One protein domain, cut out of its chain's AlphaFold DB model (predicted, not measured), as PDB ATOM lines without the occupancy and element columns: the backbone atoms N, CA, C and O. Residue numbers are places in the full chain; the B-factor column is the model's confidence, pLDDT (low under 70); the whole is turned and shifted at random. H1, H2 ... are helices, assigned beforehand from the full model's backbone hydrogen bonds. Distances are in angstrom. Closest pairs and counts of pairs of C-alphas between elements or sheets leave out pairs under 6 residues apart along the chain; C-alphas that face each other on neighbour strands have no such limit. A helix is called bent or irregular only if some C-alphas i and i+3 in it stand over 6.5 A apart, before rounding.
ATOM      1  N   ARG A 594       7.674 -25.939  77.850       88.06
ATOM      2  CA  ARG A 594       8.706 -24.954  78.238       88.06
ATOM      3  C   ARG A 594       8.741 -23.755  77.288       88.06
ATOM      4  O   ARG A 594       8.849 -22.620  77.742       88.06
ATOM      5  N   ALA A 595       8.691 -24.012  75.981       88.56
ATOM      6  CA  ALA A 595       8.707 -22.964  74.969       88.56
ATOM      7  C   ALA A 595       7.396 -22.175  74.987       88.56
ATOM      8  O   ALA A 595       7.435 -20.954  74.946       88.56
ATOM      9  N   GLU A 596       6.253 -22.850  75.122       88.38
ATOM     10  CA  GLU A 596       4.946 -22.205  75.272       88.38
ATOM     11  C   GLU A 596       4.918 -21.261  76.480       88.38
ATOM     12  O   GLU A 596       4.564 -20.094  76.334       88.38
ATOM     13  N   GLN A 597       5.347 -21.733  77.654       89.19
ATOM     14  CA  GLN A 597       5.371 -20.932  78.877       89.19
ATOM     15  C   GLN A 597       6.304 -19.722  78.748       89.19
ATOM     16  O   GLN A 597       5.923 -18.620  79.138       89.19
ATOM     17  N   ALA A 598       7.501 -19.914  78.182       88.69
ATOM     18  CA  ALA A 598       8.464 -18.835  77.970       88.69
ATOM     19  C   ALA A 598       7.971 -17.810  76.937       88.69
ATOM     20  O   ALA A 598       8.036 -16.609  77.170       88.69
ATOM     21  N   LEU A 599       7.436 -18.263  75.802       90.12
ATOM     22  CA  LEU A 599       6.899 -17.367  74.778       90.12
ATOM     23  C   LEU A 599       5.693 -16.597  75.310       90.12
ATOM     24  O   LEU A 599       5.585 -15.396  75.081       90.12
ATOM     25  N   ARG A 600       4.816 -17.260  76.067       89.19
ATOM     26  CA  ARG A 600       3.662 -16.621  76.691       89.19
ATOM     27  C   ARG A 600       4.080 -15.548  77.695       89.19
ATOM     28  O   ARG A 600       3.544 -14.448  77.619       89.19
ATOM     29  N   SER A 601       5.057 -15.817  78.566       90.19
ATOM     30  CA  SER A 601       5.536 -14.810  79.523       90.19
ATOM     31  C   SER A 601       6.179 -13.608  78.828       90.19
ATOM     32  O   SER A 601       5.909 -12.475  79.211       90.19
ATOM     33  N   TYR A 602       6.958 -13.826  77.763       90.25
ATOM     34  CA  TYR A 602       7.536 -12.739  76.965       90.25
ATOM     35  C   TYR A 602       6.462 -11.949  76.206       90.25
ATOM     36  O   TYR A 602       6.574 -10.740  76.059       90.25
ATOM     37  N   MET A 603       5.395 -12.596  75.738       89.31
ATOM     38  CA  MET A 603       4.296 -11.927  75.032       89.31
ATOM     39  C   MET A 603       3.319 -11.171  75.942       89.31
ATOM     40  O   MET A 603       2.533 -10.372  75.424       89.31
ATOM     41  N   GLU A 604       3.292 -11.497  77.235       90.50
ATOM     42  CA  GLU A 604       2.478 -10.846  78.271       90.50
ATOM     43  C   GLU A 604       3.275  -9.791  79.063       90.50
ATOM     44  O   GLU A 604       2.667  -8.985  79.760       90.50
ATOM     45  N   ARG A 605       4.615  -9.770  78.953       91.06
ATOM     46  CA  ARG A 605       5.474  -8.731  79.540       91.06
ATOM     47  C   ARG A 605       5.219  -7.387  78.857       91.06
ATOM     48  O   ARG A 605       5.173  -7.305  77.630       91.06
ATOM     49  N   ASP A 606       5.126  -6.336  79.663       88.19
ATOM     50  CA  ASP A 606       5.173  -4.962  79.177       88.19
ATOM     51  C   ASP A 606       6.626  -4.606  78.852       88.19
ATOM     52  O   ASP A 606       7.480  -4.562  79.739       88.19
ATOM     53  N   TRP A 607       6.914  -4.405  77.569       88.50
ATOM     54  CA  TRP A 607       8.252  -4.065  77.092       88.50
ATOM     55  C   TRP A 607       8.449  -2.550  77.051       88.50
ATOM     56  O   TRP A 607       7.567  -1.814  76.604       88.50
ATOM     57  N   ILE A 608       9.625  -2.093  77.474       89.00
ATOM     58  CA  ILE A 608      10.057  -0.690  77.410       89.00
ATOM     59  C   ILE A 608      11.298  -0.545  76.518       89.00
ATOM     60  O   ILE A 608      11.944  -1.535  76.180       89.00
ATOM     61  N   LYS A 609      11.651   0.688  76.129       83.00
ATOM     62  CA  LYS A 609      12.800   0.953  75.237       83.00
ATOM     63  C   LYS A 609      14.136   0.417  75.769       83.00
ATOM     64  O   LYS A 609      14.970   0.004  74.971       83.00
ATOM     65  N   ASP A 610      14.317   0.373  77.088       86.19
ATOM     66  CA  ASP A 610      15.540  -0.154  77.714       86.19
ATOM     67  C   ASP A 610      15.691  -1.679  77.541       86.19
ATOM     68  O   ASP A 610      16.800  -2.203  77.619       86.19
ATOM     69  N   ASP A 611      14.597  -2.385  77.236       87.62
ATOM     70  CA  ASP A 611      14.570  -3.842  77.067       87.62
ATOM     71  C   ASP A 611      14.779  -4.283  75.600       87.62
ATOM     72  O   ASP A 611      14.723  -5.477  75.295       87.62
ATOM     73  N   VAL A 612      15.017  -3.347  74.669       89.25
ATOM     74  CA  VAL A 612      15.154  -3.632  73.224       89.25
ATOM     75  C   VAL A 612      16.255  -4.658  72.946       89.25
ATOM     76  O   VAL A 612      16.019  -5.626  72.225       89.25
ATOM     77  N   GLU A 613      17.428  -4.514  73.569       90.25
ATOM     78  CA  GLU A 613      18.553  -5.439  73.370       90.25
ATOM     79  C   GLU A 613      18.240  -6.855  73.901       90.25
ATOM     80  O   GLU A 613      18.688  -7.859  73.340       90.25
ATOM     81  N   GLU A 614      17.454  -6.958  74.980       90.44
ATOM     82  CA  GLU A 614      16.986  -8.240  75.524       90.44
ATOM     83  C   GLU A 614      16.017  -8.916  74.543       90.44
ATOM     84  O   GLU A 614      16.164 -10.105  74.239       90.44
ATOM     85  N   LEU A 615      15.062  -8.150  74.007       89.88
ATOM     86  CA  LEU A 615      14.064  -8.638  73.057       89.88
ATOM     87  C   LEU A 615      14.696  -9.074  71.728       89.88
ATOM     88  O   LEU A 615      14.343 -10.133  71.211       89.88
ATOM     89  N   GLU A 616      15.666  -8.320  71.203       91.19
ATOM     90  CA  GLU A 616      16.425  -8.676  69.995       91.19
ATOM     91  C   GLU A 616      17.203  -9.987  70.172       91.19
ATOM     92  O   GLU A 616      17.121 -10.884  69.327       91.19
ATOM     93  N   LYS A 617      17.917 -10.141  71.298       92.69
ATOM     94  CA  LYS A 617      18.639 -11.384  71.619       92.69
ATOM     95  C   LYS A 617      17.694 -12.575  71.720       92.69
ATOM     96  O   LYS A 617      18.037 -13.666  71.266       92.69
ATOM     97  N   PHE A 618      16.514 -12.380  72.306       90.75
ATOM     98  CA  PHE A 618      15.517 -13.437  72.414       90.75
ATOM     99  C   PHE A 618      14.912 -13.802  71.051       90.75
ATOM    100  O   PHE A 618      14.846 -14.985  70.720       90.75
ATOM    101  N   LEU A 619      14.543 -12.813  70.230       91.06
ATOM    102  CA  LEU A 619      14.032 -13.021  68.870       91.06
ATOM    103  C   LEU A 619      15.029 -13.779  67.984       91.06
ATOM    104  O   LEU A 619      14.617 -14.643  67.213       91.06
ATOM    105  N   ALA A 620      16.331 -13.528  68.146       91.81
ATOM    106  CA  ALA A 620      17.386 -14.258  67.440       91.81
ATOM    107  C   ALA A 620      17.524 -15.734  67.871       91.81
ATOM    108  O   ALA A 620      18.095 -16.539  67.135       91.81
ATOM    109  N   ALA A 621      17.020 -16.098  69.054       90.44
ATOM    110  CA  ALA A 621      17.153 -17.434  69.636       90.44
ATOM    111  C   ALA A 621      15.897 -18.315  69.485       90.44
ATOM    112  O   ALA A 621      15.965 -19.516  69.763       90.44
ATOM    113  N   ILE A 622      14.755 -17.754  69.073       90.94
ATOM    114  CA  ILE A 622      13.493 -18.495  68.929       90.94
ATOM    115  C   ILE A 622      13.200 -18.875  67.474       90.94
ATOM    116  O   ILE A 622      13.605 -18.206  66.530       90.94
ATOM    117  N   GLY A 623      12.469 -19.978  67.289       85.62
ATOM    118  CA  GLY A 623      12.042 -20.434  65.966       85.62
ATOM    119  C   GLY A 623      10.935 -19.569  65.352       85.62
ATOM    120  O   GLY A 623      10.185 -18.887  66.054       85.62
ATOM    121  N   ASN A 624      10.799 -19.652  64.028       82.19
ATOM    122  CA  ASN A 624       9.745 -18.967  63.278       82.19
ATOM    123  C   ASN A 624       8.342 -19.411  63.731       82.19
ATOM    124  O   ASN A 624       8.103 -20.588  64.005       82.19
ATOM    125  N   GLY A 625       7.388 -18.478  63.753       83.00
ATOM    126  CA  GLY A 625       5.995 -18.769  64.083       83.00
ATOM    127  C   GLY A 625       5.214 -17.538  64.532       83.00
ATOM    128  O   GLY A 625       5.741 -16.428  64.585       83.00
ATOM    129  N   TRP A 626       3.944 -17.743  64.891       84.00
ATOM    130  CA  TRP A 626       3.072 -16.664  65.364       84.00
ATOM    131  C   TRP A 626       3.607 -15.923  66.612       84.00
ATOM    132  O   TRP A 626       3.567 -14.691  66.605       84.00
ATOM    133  N   PRO A 627       4.163 -16.597  67.646       85.44
ATOM    134  CA  PRO A 627       4.742 -15.908  68.803       85.44
ATOM    135  C   PRO A 627       5.896 -14.966  68.438       85.44
ATOM    136  O   PRO A 627       5.917 -13.822  68.888       85.44
ATOM    137  N   MET A 628       6.810 -15.418  67.572       88.44
ATOM    138  CA  MET A 628       7.933 -14.614  67.083       88.44
ATOM    139  C   MET A 628       7.433 -13.393  66.305       88.44
ATOM    140  O   MET A 628       7.832 -12.277  66.610       88.44
ATOM    141  N   ALA A 629       6.465 -13.573  65.398       89.50
ATOM    142  CA  ALA A 629       5.875 -12.464  64.649       89.50
ATOM    143  C   ALA A 629       5.193 -11.420  65.557       89.50
ATOM    144  O   ALA A 629       5.266 -10.220  65.291       89.50
ATOM    145  N   LYS A 630       4.543 -11.852  66.647       89.81
ATOM    146  CA  LYS A 630       3.949 -10.932  67.629       89.81
ATOM    147  C   LYS A 630       5.025 -10.148  68.387       89.81
ATOM    148  O   LYS A 630       4.873  -8.942  68.546       89.81
ATOM    149  N   LEU A 631       6.082 -10.816  68.847       91.50
ATOM    150  CA  LEU A 631       7.198 -10.176  69.554       91.50
ATOM    151  C   LEU A 631       7.979  -9.220  68.640       91.50
ATOM    152  O   LEU A 631       8.313  -8.123  69.072       91.50
ATOM    153  N   GLN A 632       8.170  -9.574  67.365       92.00
ATOM    154  CA  GLN A 632       8.759  -8.685  66.360       92.00
ATOM    155  C   GLN A 632       7.933  -7.406  66.204       92.00
ATOM    156  O   GLN A 632       8.477  -6.314  66.239       92.00
ATOM    157  N   LYS A 633       6.599  -7.522  66.142       91.94
ATOM    158  CA  LYS A 633       5.714  -6.352  66.083       91.94
ATOM    159  C   LYS A 633       5.833  -5.449  67.321       91.94
ATOM    160  O   LYS A 633       5.655  -4.239  67.207       91.94
ATOM    161  N   ILE A 634       6.092  -6.025  68.499       90.88
ATOM    162  CA  ILE A 634       6.345  -5.254  69.726       90.88
ATOM    163  C   ILE A 634       7.687  -4.522  69.617       90.88
ATOM    164  O   ILE A 634       7.738  -3.330  69.905       90.88
ATOM    165  N   LEU A 635       8.738  -5.206  69.153       90.88
ATOM    166  CA  LEU A 635      10.058  -4.614  68.926       90.88
ATOM    167  C   LEU A 635       9.993  -3.445  67.933       90.88
ATOM    168  O   LEU A 635      10.466  -2.357  68.247       90.88
ATOM    169  N   ASP A 636       9.349  -3.641  66.780       91.25
ATOM    170  CA  ASP A 636       9.190  -2.600  65.759       91.25
ATOM    171  C   ASP A 636       8.478  -1.365  66.346       91.25
ATOM    172  O   ASP A 636       8.909  -0.230  66.155       91.25
ATOM    173  N   GLY A 637       7.437  -1.581  67.161       89.31
ATOM    174  CA  GLY A 637       6.727  -0.504  67.857       89.31
ATOM    175  C   GLY A 637       7.572   0.253  68.891       89.31
ATOM    176  O   GLY A 637       7.346   1.443  69.104       89.31
ATOM    177  N   LEU A 638       8.549  -0.404  69.526       88.56
ATOM    178  CA  LEU A 638       9.488   0.244  70.450       88.56
ATOM    179  C   LEU A 638      10.540   1.084  69.718       88.56
ATOM    180  O   LEU A 638      10.925   2.142  70.225       88.56
ATOM    181  N   LEU A 639      10.980   0.628  68.543       86.62
ATOM    182  CA  LEU A 639      11.951   1.326  67.697       86.62
ATOM    183  C   LEU A 639      11.344   2.567  67.022       86.62
ATOM    184  O   LEU A 639      12.018   3.591  66.921       86.62
ATOM    185  N   ASP A 640      10.066   2.505  66.630       82.50
ATOM    186  CA  ASP A 640       9.352   3.602  65.954       82.50
ATOM    187  C   ASP A 640       8.808   4.689  66.907       82.50
ATOM    188  O   ASP A 640       8.359   5.751  66.460       82.50
ATOM    189  N   ALA A 641       8.824   4.469  68.226       73.56
ATOM    190  CA  ALA A 641       8.324   5.446  69.193       73.56
ATOM    191  C   ALA A 641       9.252   6.686  69.291       73.56
ATOM    192  O   ALA A 641      10.470   6.521  69.425       73.56
TER     193      ALA A 641
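Overview. This is residues 594 to 641 of the 644 residues of a protein of Planctomycetes bacterium TBK1r (UniProt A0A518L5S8). A helical hairpin, H2 folded back along H3, makes one side of this small domain, and a third helix, H1, packs on the early part of H3, shifted toward the end where the hairpin turns. The centres of the three helices make a triangle rather than a row, with H1 and H3 running the same way and H2 the opposite way. The printed part has 48 residues with three named helices, in the order H1, H2, H3, and no named strand; its class is all helix. It is compact, with a radius of gyration of the C-alphas of 10.1 A, and elongated in outline, spanning 30 by 18 by 15 A.

Arrangement. The longest helix is H3, residues 626 to 639. H2, residues 609 to 621, touches H3, with 10 pairs of C-alphas within 8 A; the closest C-alphas are those of Lys 609 and Leu 638, 5.9 A apart. H2 and H3 run opposite ways at a shallow tilt of 32 degrees and form a helical hairpin. H1, residues 594 to 604, touches H3, which meets it with residues 627 to 631 alone; the closest C-alphas, those of Met 603 and Leu 631, are 6.4 A apart. H1 and H3 run the same way at a shallow tilt of 34.6 degrees, only just short of steep. H1 and H2 are apart, though they follow each other in the chain. In H1 and H3 every O i to N i+4 pair is within hydrogen-bond range; in H2, 7 of 9 are.

Along the chain. H3 is 20.2 A long from its first C-alpha, 626, at (3.072, -16.664, 65.364), to its last, 639, at (11.951, 1.326, 67.697). H2 measures 19.7 A from C-alpha 609 to C-alpha 621, and it is irregular: C-alphas 610 and 613 are 7.5 A apart, where about 5 A is the distance in a regular helix. H1 begins at C-alpha 594, at (8.706, -24.954, 78.238), and its first and last C-alphas are 15.4 A apart.

Size, cuts and confidence. The two C-alphas farthest apart, those of Arg 594 and Ala 641, are also the first and last printed, 31.7 A from each other. The printed part has no cut. Both links are tight: residues 605 to 608 join H1 to H2, and residues 622 to 625 join H2 to H3. The mean pLDDT of the printed part of this model is 88.6, and no printed residue is under 70.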